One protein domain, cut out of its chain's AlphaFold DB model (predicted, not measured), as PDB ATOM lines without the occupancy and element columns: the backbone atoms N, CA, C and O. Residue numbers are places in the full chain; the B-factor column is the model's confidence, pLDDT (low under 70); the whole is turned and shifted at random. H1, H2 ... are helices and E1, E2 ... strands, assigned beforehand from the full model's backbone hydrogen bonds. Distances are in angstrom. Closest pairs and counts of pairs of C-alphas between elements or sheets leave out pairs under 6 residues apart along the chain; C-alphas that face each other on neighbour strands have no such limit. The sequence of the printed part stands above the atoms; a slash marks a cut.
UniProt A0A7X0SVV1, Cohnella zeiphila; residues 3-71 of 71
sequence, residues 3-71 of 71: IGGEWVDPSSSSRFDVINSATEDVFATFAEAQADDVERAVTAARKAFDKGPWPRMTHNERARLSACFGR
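This is residues 3 to 71 of the 71 residues of a protein of Cohnella zeiphila (UniProt A0A7X0SVV1). An open arch: a two-stranded hairpin, E1 and E2, makes one leg, the long helix H1 makes the span, and the link of residues 52 to 58 makes the other leg, from which the shorter helix H2 folds back across the open side, apart from H1 and from both strands, with residues 55 to 61 and 63 to 71 standing free. The printed part has 69 residues, with two named strands and two named helices in the order E1, E2, H1, H2; the class is mixed, helices and strands, the sheet E1 - E2 is antiparallel, and residues 3 to 14 hold no named element. The whole is extended, radius of gyration of the C-alphas 17.0 A, spanning 46 by 31 by 15 A.

Find C-alpha 15 at (-2.589, 27.496, -37.921), where E1, residues 15 to 19, begins its 13.0 A; E2, residues 26 to 31, covers 14.5 A. H1, residues 35 to 51, runs 23.8 A. H2, residues 59 to 69, runs 15.6 A to C-alpha 69 at (-3.406, 39.985, -63.745).

Look first at the hairpin E1 and E2, at 153 degrees: N 18 and O 28 are 2.8 A apart, within hydrogen-bond range. A tight link joins E2 to H1. H1 and H2 are apart; in both, every O i to N i+4 pair is within hydrogen-bond range.

The farthest C-alphas, of Thr 23 and Arg 56, are 47.0 A apart. The printed part has no cut and no long link between named elements. Residues 70 to 71 have pLDDT under 70.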
ATOM      1  N   ILE A   3      -1.560  41.835 -46.657       97.00
ATOM      2  CA  ILE A   3      -2.399  42.959 -46.212       97.00
ATOM      3  C   ILE A   3      -1.765  44.269 -46.677       97.00
ATOM      4  O   ILE A   3      -0.572  44.488 -46.506       97.00
ATOM      5  N   GLY A   4      -2.568  45.165 -47.259       94.06
ATOM      6  CA  GLY A   4      -2.115  46.517 -47.608       94.06
ATOM      7  C   GLY A   4      -1.060  46.593 -48.716       94.06
ATOM      8  O   GLY A   4      -0.444  47.640 -48.873       94.06
ATOM      9  N   GLY A   5      -0.878  45.523 -49.494       95.00
ATOM     10  CA  GLY A   5       0.141  45.444 -50.543       95.00
ATOM     11  C   GLY A   5       1.432  44.741 -50.115       95.00
ATOM     12  O   GLY A   5       2.354  44.661 -50.921       95.00
ATOM     13  N   GLU A   6       1.500  44.214 -48.890       96.62
ATOM     14  CA  GLU A   6       2.711  43.614 -48.329       96.62
ATOM     15  C   GLU A   6       2.439  42.253 -47.681       96.62
ATOM     16  O   GLU A   6       1.338  41.970 -47.195       96.62
ATOM     17  N   TRP A   7       3.472  41.406 -47.652       95.81
ATOM     18  CA  TRP A   7       3.472  40.195 -46.840       95.81
ATOM     19  C   TRP A   7       3.759  40.560 -45.387       95.81
ATOM     20  O   TRP A   7       4.817  41.097 -45.074       95.81
ATOM     21  N   VAL A   8       2.812  40.256 -44.509       94.62
ATOM     22  CA  VAL A   8       2.880  40.550 -43.080       94.62
ATOM     23  C   VAL A   8       2.754  39.281 -42.249       94.62
ATOM     24  O   VAL A   8       2.092  38.309 -42.654       94.62
ATOM     25  N   ASP A   9       3.349  39.335 -41.061       94.75
ATOM     26  CA  ASP A   9       3.163  38.320 -40.036       94.75
ATOM     27  C   ASP A   9       1.725  38.359 -39.485       94.75
ATOM     28  O   ASP A   9       1.146  39.450 -39.326       94.75
ATOM     29  N   PRO A  10       1.128  37.177 -39.237       94.50
ATOM     30  CA  PRO A  10      -0.187  37.066 -38.616       94.50
ATOM     31  C   PRO A  10      -0.131  37.529 -37.159       94.50
ATOM     32  O   PRO A  10       0.903  37.398 -36.500       94.50
ATOM     33  N   SER A  11      -1.252  38.016 -36.631       95.38
ATOM     34  CA  SER A  11      -1.337  38.449 -35.230       95.38
ATOM     35  C   SER A  11      -1.222  37.290 -34.232       95.38
ATOM     36  O   SER A  11      -0.930  37.511 -33.059       95.38
ATOM     37  N   SER A  12      -1.423  36.053 -34.697       95.44
ATOM     38  CA  SER A  12      -1.379  34.833 -33.892       95.44
ATOM     39  C   SER A  12      -0.509  33.738 -34.520       95.44
ATOM     40  O   SER A  12      -0.320  33.642 -35.739       95.44
ATOM     41  N   SER A  13      -0.006  32.842 -33.669       94.56
ATOM     42  CA  SER A  13       0.640  31.596 -34.082       94.56
ATOM     43  C   SER A  13      -0.355  30.511 -34.507       94.56
ATOM     44  O   SER A  13       0.096  29.448 -34.919       94.56
ATOM     45  N   SER A  14      -1.672  30.750 -34.428       95.00
ATOM     46  CA  SER A  14      -2.684  29.759 -34.822       95.00
ATOM     47  C   SER A  14      -2.573  29.386 -36.301       95.00
ATOM     48  O   SER A  14      -2.304  30.239 -37.159       95.00
ATOM     49  N   ARG A  15      -2.733  28.096 -36.593       96.12
ATOM     50  CA  ARG A  15      -2.589  27.496 -37.921       96.12
ATOM     51  C   ARG A  15      -3.689  26.469 -38.153       96.12
ATOM     52  O   ARG A  15      -4.127  25.828 -37.204       96.12
ATOM     53  N   PHE A  16      -4.069  26.278 -39.412       95.88
ATOM     54  CA  PHE A  16      -4.954  25.189 -39.820       95.88
ATOM     55  C   PHE A  16      -4.389  24.455 -41.034       95.88
ATOM     56  O   PHE A  16      -3.685  25.044 -41.864       95.88
ATOM     57  N   ASP A  17      -4.725  23.174 -41.130       97.62
ATOM     58  CA  ASP A  17      -4.305  22.311 -42.222       97.62
ATOM     59  C   ASP A  17      -5.373  22.265 -43.311       97.62
ATOM     60  O   ASP A  17      -6.570  22.123 -43.050       97.62
ATOM     61  N   VAL A  18      -4.928  22.369 -44.558       97.00
ATOM     62  CA  VAL A  18      -5.743  22.082 -45.733       97.00
ATOM     63  C   VAL A  18      -5.506  20.631 -46.109       97.00
ATOM     64  O   VAL A  18      -4.384  20.239 -46.433       97.00
ATOM     65  N   ILE A  19      -6.573  19.840 -46.060       97.56
ATOM     66  CA  ILE A  19      -6.548  18.408 -46.353       97.56
ATOM     67  C   ILE A  19      -6.921  18.187 -47.820       97.56
ATOM     68  O   ILE A  19      -7.879  18.776 -48.329       97.56
ATOM     69  N   ASN A  20      -6.167  17.333 -48.507       96.06
ATOM     70  CA  ASN A  20      -6.461  16.921 -49.871       96.06
ATOM     71  C   ASN A  20      -7.704  16.021 -49.894       96.06
ATOM     72  O   ASN A  20      -7.693  14.926 -49.343       96.06
ATOM     73  N   SER A  21      -8.765  16.442 -50.585       96.06
ATOM     74  CA  SER A  21     -10.029  15.692 -50.635       96.06
ATOM     75  C   SER A  21      -9.941  14.337 -51.350       96.06
ATOM     76  O   SER A  21     -10.870  13.546 -51.233       96.06
ATOM     77  N   ALA A  22      -8.877  14.071 -52.115       96.38
ATOM     78  CA  ALA A  22      -8.697  12.811 -52.839       96.38
ATOM     79  C   ALA A  22      -7.874  11.770 -52.063       96.38
ATOM     80  O   ALA A  22      -8.083  10.576 -52.261       96.38
ATOM     81  N   THR A  23      -6.926  12.209 -51.229       96.56
ATOM     82  CA  THR A  23      -6.011  11.310 -50.499       96.56
ATOM     83  C   THR A  23      -6.181  11.368 -48.986       96.56
ATOM     84  O   THR A  23      -5.622  10.533 -48.292       96.56
ATOM     85  N   GLU A  24      -6.944  12.339 -48.483       95.56
ATOM     86  CA  GLU A  24      -7.110  12.649 -47.055       95.56
ATOM     87  C   GLU A  24      -5.809  13.069 -46.338       95.56
ATOM     88  O   GLU A  24      -5.806  13.281 -45.128       95.56
ATOM     89  N   ASP A  25      -4.720  13.291 -47.082       96.88
ATOM     90  CA  ASP A  25      -3.449  13.774 -46.536       96.88
ATOM     91  C   ASP A  25      -3.425  15.299 -46.367       96.88
ATOM     92  O   ASP A  25      -4.090  16.047 -47.092       96.88
ATOM     93  N   VAL A  26      -2.572  15.785 -45.461       96.88
ATOM     94  CA  VAL A  26      -2.286  17.221 -45.324       96.88
ATOM     95  C   VAL A  26      -1.557  17.724 -46.570       96.88
ATOM     96  O   VAL A  26      -0.442  17.299 -46.873       96.88
ATOM     97  N   PHE A  27      -2.174  18.670 -47.276       96.56
ATOM     98  CA  PHE A  27      -1.576  19.342 -48.426       96.56
ATOM     99  C   PHE A  27      -0.649  20.480 -47.987       96.56
ATOM    100  O   PHE A  27       0.480  20.584 -48.463       96.56
ATOM    101  N   ALA A  28      -1.130  21.344 -47.090       96.38
ATOM    102  CA  ALA A  28      -0.370  22.477 -46.570       96.38
ATOM    103  C   ALA A  28      -0.992  23.036 -45.284       96.38
ATOM    104  O   ALA A  28      -2.201  22.938 -45.075       96.38
ATOM    105  N   THR A  29      -0.163  23.695 -44.477       96.19
ATOM    106  CA  THR A  29      -0.564  24.390 -43.249       96.19
ATOM    107  C   THR A  29      -0.508  25.901 -43.465       96.19
ATOM    108  O   THR A  29       0.511  26.435 -43.909       96.19
ATOM    109  N   PHE A  30      -1.581  26.614 -43.122       95.31
ATOM    110  CA  PHE A  30      -1.691  28.062 -43.315       95.31
ATOM    111  C   PHE A  30      -1.888  28.814 -41.999       95.31
ATOM    112  O   PHE A  30      -2.378  28.270 -41.013       95.31
ATOM    113  N   ALA A  31      -1.506  30.095 -41.996       95.12
ATOM    114  CA  ALA A  31      -1.829  31.017 -40.912       95.12
ATOM    115  C   ALA A  31      -3.341  31.221 -40.797       95.12
ATOM    116  O   ALA A  31      -3.985  31.604 -41.775       95.12
ATOM    117  N   GLU A  32      -3.889  30.997 -39.605       95.75
ATOM    118  CA  GLU A  32      -5.296  31.253 -39.325       95.75
ATOM    119  C   GLU A  32      -5.486  32.732 -38.974       95.75
ATOM    120  O   GLU A  32      -4.989  33.207 -37.949       95.75
ATOM    121  N   ALA A  33      -6.196  33.464 -39.832       94.62
ATOM    122  CA  ALA A  33      -6.470  34.878 -39.613       94.62
ATOM    123  C   ALA A  33      -7.382  35.082 -38.399       94.62
ATOM    124  O   ALA A  33      -8.449  34.476 -38.312       94.62
ATOM    125  N   GLN A  34      -6.973  35.967 -37.492       96.75
ATOM    126  CA  GLN A  34      -7.763  36.348 -36.321       96.75
ATOM    127  C   GLN A  34      -8.413  37.722 -36.520       96.75
ATOM    128  O   GLN A  34      -8.116  38.429 -37.485       96.75
ATOM    129  N   ALA A  35      -9.281  38.120 -35.585       97.12
ATOM    130  CA  ALA A  35      -9.998  39.397 -35.638       97.12
ATOM    131  C   ALA A  35      -9.068  40.596 -35.907       97.12
ATOM    132  O   ALA A  35      -9.357  41.406 -36.783       97.12
ATOM    133  N   ASP A  36      -7.909  40.657 -35.250       96.19
ATOM    134  CA  ASP A  36      -6.946  41.751 -35.434       96.19
ATOM    135  C   ASP A  36      -6.375  41.824 -36.859       96.19
ATOM    136  O   ASP A  36      -6.165  42.911 -37.401       96.19
ATOM    137  N   ASP A  37      -6.140  40.678 -37.500       96.31
ATOM    138  CA  ASP A  37      -5.673  40.635 -38.887       96.31
ATOM    139  C   ASP A  37      -6.769  41.094 -39.853       96.31
ATOM    140  O   ASP A  37      -6.492  41.812 -40.819       96.31
ATOM    141  N   VAL A  38      -8.024  40.738 -39.562       96.56
ATOM    142  CA  VAL A  38      -9.191  41.212 -40.316       96.56
ATOM    143  C   VAL A  38      -9.333  42.728 -40.178       96.56
ATOM    144  O   VAL A  38      -9.470  43.412 -41.190       96.56
ATOM    145  N   GLU A  39      -9.208  43.279 -38.973       97.75
ATOM    146  CA  GLU A  39      -9.260  44.729 -38.741       97.75
ATOM    147  C   GLU A  39      -8.138  45.478 -39.477       97.75
ATOM    148  O   GLU A  39      -8.379  46.509 -40.121       97.75
ATOM    149  N   ARG A  40      -6.912  44.933 -39.480       97.00
ATOM    150  CA  ARG A  40      -5.790  45.466 -40.276       97.00
ATOM    151  C   ARG A  40      -6.114  45.455 -41.771       97.00
ATOM    152  O   ARG A  40      -5.875  46.455 -42.455       97.00
ATOM    153  N   ALA A  41      -6.677  44.359 -42.278       97.44
ATOM    154  CA  ALA A  41      -7.063  44.221 -43.679       97.44
ATOM    155  C   ALA A  41      -8.175  45.204 -44.076       97.44
ATOM    156  O   ALA A  41      -8.052  45.898 -45.088       97.44
ATOM    157  N   VAL A  42      -9.222  45.320 -43.257       97.94
ATOM    158  CA  VAL A  42     -10.344  46.246 -43.471       97.94
ATOM    159  C   VAL A  42      -9.859  47.692 -43.446       97.94
ATOM    160  O   VAL A  42     -10.192  48.468 -44.342       97.94
ATOM    161  N   THR A  43      -9.014  48.052 -42.479       97.69
ATOM    162  CA  THR A  43      -8.432  49.397 -42.382       97.69
ATOM    163  C   THR A  43      -7.585  49.730 -43.612       97.69
ATOM    164  O   THR A  43      -7.709  50.819 -44.183       97.69
ATOM    165  N   ALA A  44      -6.752  48.791 -44.073       97.44
ATOM    166  CA  ALA A  44      -5.943  48.970 -45.275       97.44
ATOM    167  C   ALA A  44      -6.811  49.125 -46.536       97.44
ATOM    168  O   ALA A  44      -6.585  50.042 -47.330       97.44
ATOM    169  N   ALA A  45      -7.841  48.290 -46.692       97.38
ATOM    170  CA  ALA A  45      -8.789  48.373 -47.801       97.38
ATOM    171  C   ALA A  45      -9.566  49.699 -47.786       97.38
ATOM    172  O   ALA A  45      -9.681  50.360 -48.820       97.38
ATOM    173  N   ARG A  46     -10.030  50.144 -46.609       98.00
ATOM    174  CA  ARG A  46     -10.701  51.439 -46.431       98.00
ATOM    175  C   ARG A  46      -9.788  52.592 -46.828       98.00
ATOM    176  O   ARG A  46     -10.196  53.444 -47.607       98.00
ATOM    177  N   LYS A  47      -8.528  52.590 -46.383       97.38
ATOM    178  CA  LYS A  47      -7.536  53.601 -46.781       97.38
ATOM    179  C   LYS A  47      -7.303  53.605 -48.295       97.38
ATOM    180  O   LYS A  47      -7.243  54.680 -48.894       97.38
ATOM    181  N   ALA A  48      -7.185  52.431 -48.917       96.81
ATOM    182  CA  ALA A  48      -7.018  52.300 -50.363       96.81
ATOM    183  C   ALA A  48      -8.246  52.804 -51.138       96.81
ATOM    184  O   ALA A  48      -8.099  53.390 -52.210       96.81
ATOM    185  N   PHE A  49      -9.447  52.640 -50.587       96.44
ATOM    186  CA  PHE A  49     -10.658  53.204 -51.164       96.44
ATOM    187  C   PHE A  49     -10.707  54.729 -50.975       96.44
ATOM    188  O   PHE A  49     -10.735  55.496 -51.931       96.44
ATOM    189  N   ASP A  50     -10.614  55.222 -49.748       97.38
ATOM    190  CA  ASP A  50     -10.824  56.647 -49.488       97.38
ATOM    191  C   ASP A  50      -9.719  57.513 -50.117       97.38
ATOM    192  O   ASP A  50      -9.985  58.566 -50.704       97.38
ATOM    193  N   LYS A  51      -8.460  57.061 -50.047       96.06
ATOM    194  CA  LYS A  51      -7.276  57.854 -50.423       96.06
ATOM    195  C   LYS A  51      -6.489  57.283 -51.598       96.06
ATOM    196  O   LYS A  51      -5.643  57.981 -52.146       96.06
ATOM    197  N   GLY A  52      -6.730  56.032 -51.975       93.44
ATOM    198  CA  GLY A  52      -5.969  55.377 -53.030       93.44
ATOM    199  C   GLY A  52      -6.455  55.714 -54.442       93.44
ATOM    200  O   GLY A  52      -7.488  56.366 -54.640       93.44
ATOM    201  N   PRO A  53      -5.702  55.262 -55.455       94.06
ATOM    202  CA  PRO A  53      -6.010  55.550 -56.850       94.06
ATOM    203  C   PRO A  53      -7.171  54.695 -57.382       94.06
ATOM    204  O   PRO A  53      -7.887  55.133 -58.273       94.06
ATOM    205  N   TRP A  54      -7.404  53.506 -56.812       94.00
ATOM    206  CA  TRP A  54      -8.344  52.507 -57.336       94.00
ATOM    207  C   TRP A  54      -9.780  53.014 -57.598       94.00
ATOM    208  O   TRP A  54     -10.287  52.799 -58.705       94.00
ATOM    209  N   PRO A  55     -10.456  53.722 -56.668       96.00
ATOM    210  CA  PRO A  55     -11.797  54.244 -56.948       96.00
ATOM    211  C   PRO A  55     -11.805  55.477 -57.854       96.00
ATOM    212  O   PRO A  55     -12.851  55.817 -58.395       96.00
ATOM    213  N   ARG A  56     -10.657  56.140 -58.033       95.38
ATOM    214  CA  ARG A  56     -10.506  57.310 -58.913       95.38
ATOM    215  C   ARG A  56     -10.134  56.927 -60.344       95.38
ATOM    216  O   ARG A  56     -10.286  57.744 -61.243       95.38
ATOM    217  N   MET A  57      -9.669  55.697 -60.559       96.00
ATOM    218  CA  MET A  57      -9.410  55.161 -61.891       96.00
ATOM    219  C   MET A  57     -10.695  55.111 -62.724       96.00
ATOM    220  O   MET A  57     -11.796  54.848 -62.231       96.00
ATOM    221  N   THR A  58     -10.548  55.304 -64.023       96.50
ATOM    222  CA  THR A  58     -11.595  55.034 -65.004       96.50
ATOM    223  C   THR A  58     -11.861  53.531 -65.104       96.50
ATOM    224  O   THR A  58     -11.051  52.686 -64.711       96.50
ATOM    225  N   HIS A  59     -13.007  53.169 -65.684       94.12
ATOM    226  CA  HIS A  59     -13.306  51.773 -66.003       94.12
ATOM    227  C   HIS A  59     -12.199  51.127 -66.858       94.12
ATOM    228  O   HIS A  59     -11.805  49.994 -66.594       94.12
ATOM    229  N   ASN A  60     -11.667  51.862 -67.839       95.94
ATOM    230  CA  ASN A  60     -10.673  51.356 -68.785       95.94
ATOM    231  C   ASN A  60      -9.322  51.064 -68.102       95.94
ATOM    232  O   ASN A  60      -8.712  50.026 -68.345       95.94
ATOM    233  N   GLU A  61      -8.878  51.933 -67.190       95.31
ATOM    234  CA  GLU A  61      -7.659  51.714 -66.397       95.31
ATOM    235  C   GLU A  61      -7.777  50.484 -65.492       95.31
ATOM    236  O   GLU A  61      -6.871  49.648 -65.479       95.31
ATOM    237  N   ARG A  62      -8.916  50.310 -64.804       94.25
ATOM    238  CA  ARG A  62      -9.162  49.097 -64.006       94.25
ATOM    239  C   ARG A  62      -9.207  47.841 -64.874       94.25
ATOM    240  O   ARG A  62      -8.591  46.844 -64.515       94.25
ATOM    241  N   ALA A  63      -9.873  47.898 -66.030       93.12
ATOM    242  CA  ALA A  63      -9.963  46.766 -66.951       93.12
ATOM    243  C   ALA A  63      -8.580  46.321 -67.451       93.12
ATOM    244  O   ALA A  63      -8.313  45.124 -67.523       93.12
ATOM    245  N   ARG A  64      -7.670  47.267 -67.729       94.44
ATOM    246  CA  ARG A  64      -6.278  46.957 -68.095       94.44
ATOM    247  C   ARG A  64      -5.534  46.227 -66.980       94.44
ATOM    248  O   ARG A  64      -4.839  45.259 -67.275       94.44
ATOM    249  N   LEU A  65      -5.685  46.659 -65.726       90.69
ATOM    250  CA  LEU A  65      -5.061  45.994 -64.574       90.69
ATOM    251  C   LEU A  65      -5.615  44.578 -64.379       90.69
ATOM    252  O   LEU A  65      -4.837  43.635 -64.254       90.69
ATOM    253  N   SER A  66      -6.937  44.408 -64.443       84.56
ATOM    254  CA  SER A  66      -7.575  43.089 -64.359       84.56
ATOM    255  C   SER A  66      -7.150  42.162 -65.503       84.56
ATOM    256  O   SER A  66      -6.853  40.996 -65.266       84.56
ATOM    257  N   ALA A  67      -7.057  42.677 -66.734       88.62
ATOM    258  CA  ALA A  67      -6.593  41.911 -67.892       88.62
ATOM    259  C   ALA A  67      -5.093  41.578 -67.839       88.62
ATOM    260  O   ALA A  67      -4.663  40.602 -68.446       88.62
ATOM    261  N   CYS A  68      -4.287  42.393 -67.153       87.88
ATOM    262  CA  CYS A  68      -2.876  42.106 -66.917       87.88
ATOM    263  C   CYS A  68      -2.702  40.985 -65.888       87.88
ATOM    264  O   CYS A  68      -1.887  40.105 -66.106       87.88
ATOM    265  N   PHE A  69      -3.499  40.984 -64.816       79.75
ATOM    266  CA  PHE A  69      -3.406  39.985 -63.745       79.75
ATOM    267  C   PHE A  69      -3.758  38.556 -64.195       79.75
ATOM    268  O   PHE A  69      -3.302  37.592 -63.593       79.75
ATOM    269  N   GLY A  70      -4.585  38.412 -65.236       68.81
ATOM    270  CA  GLY A  70      -4.941  37.112 -65.817       68.81
ATOM    271  C   GLY A  70      -3.967  36.585 -66.879       68.81
ATOM    272  O   GLY A  70      -4.268  35.563 -67.493       68.81
ATOM    273  N   ARG A  71      -2.863  37.293 -67.144       54.62
ATOM    274  CA  ARG A  71      -1.756  36.842 -67.997       54.62
ATOM    275  C   ARG A  71      -0.572  36.438 -67.137       54.62
ATOM    276  O   ARG A  71       0.101  35.469 -67.545       54.62
TER     277      ARG A  71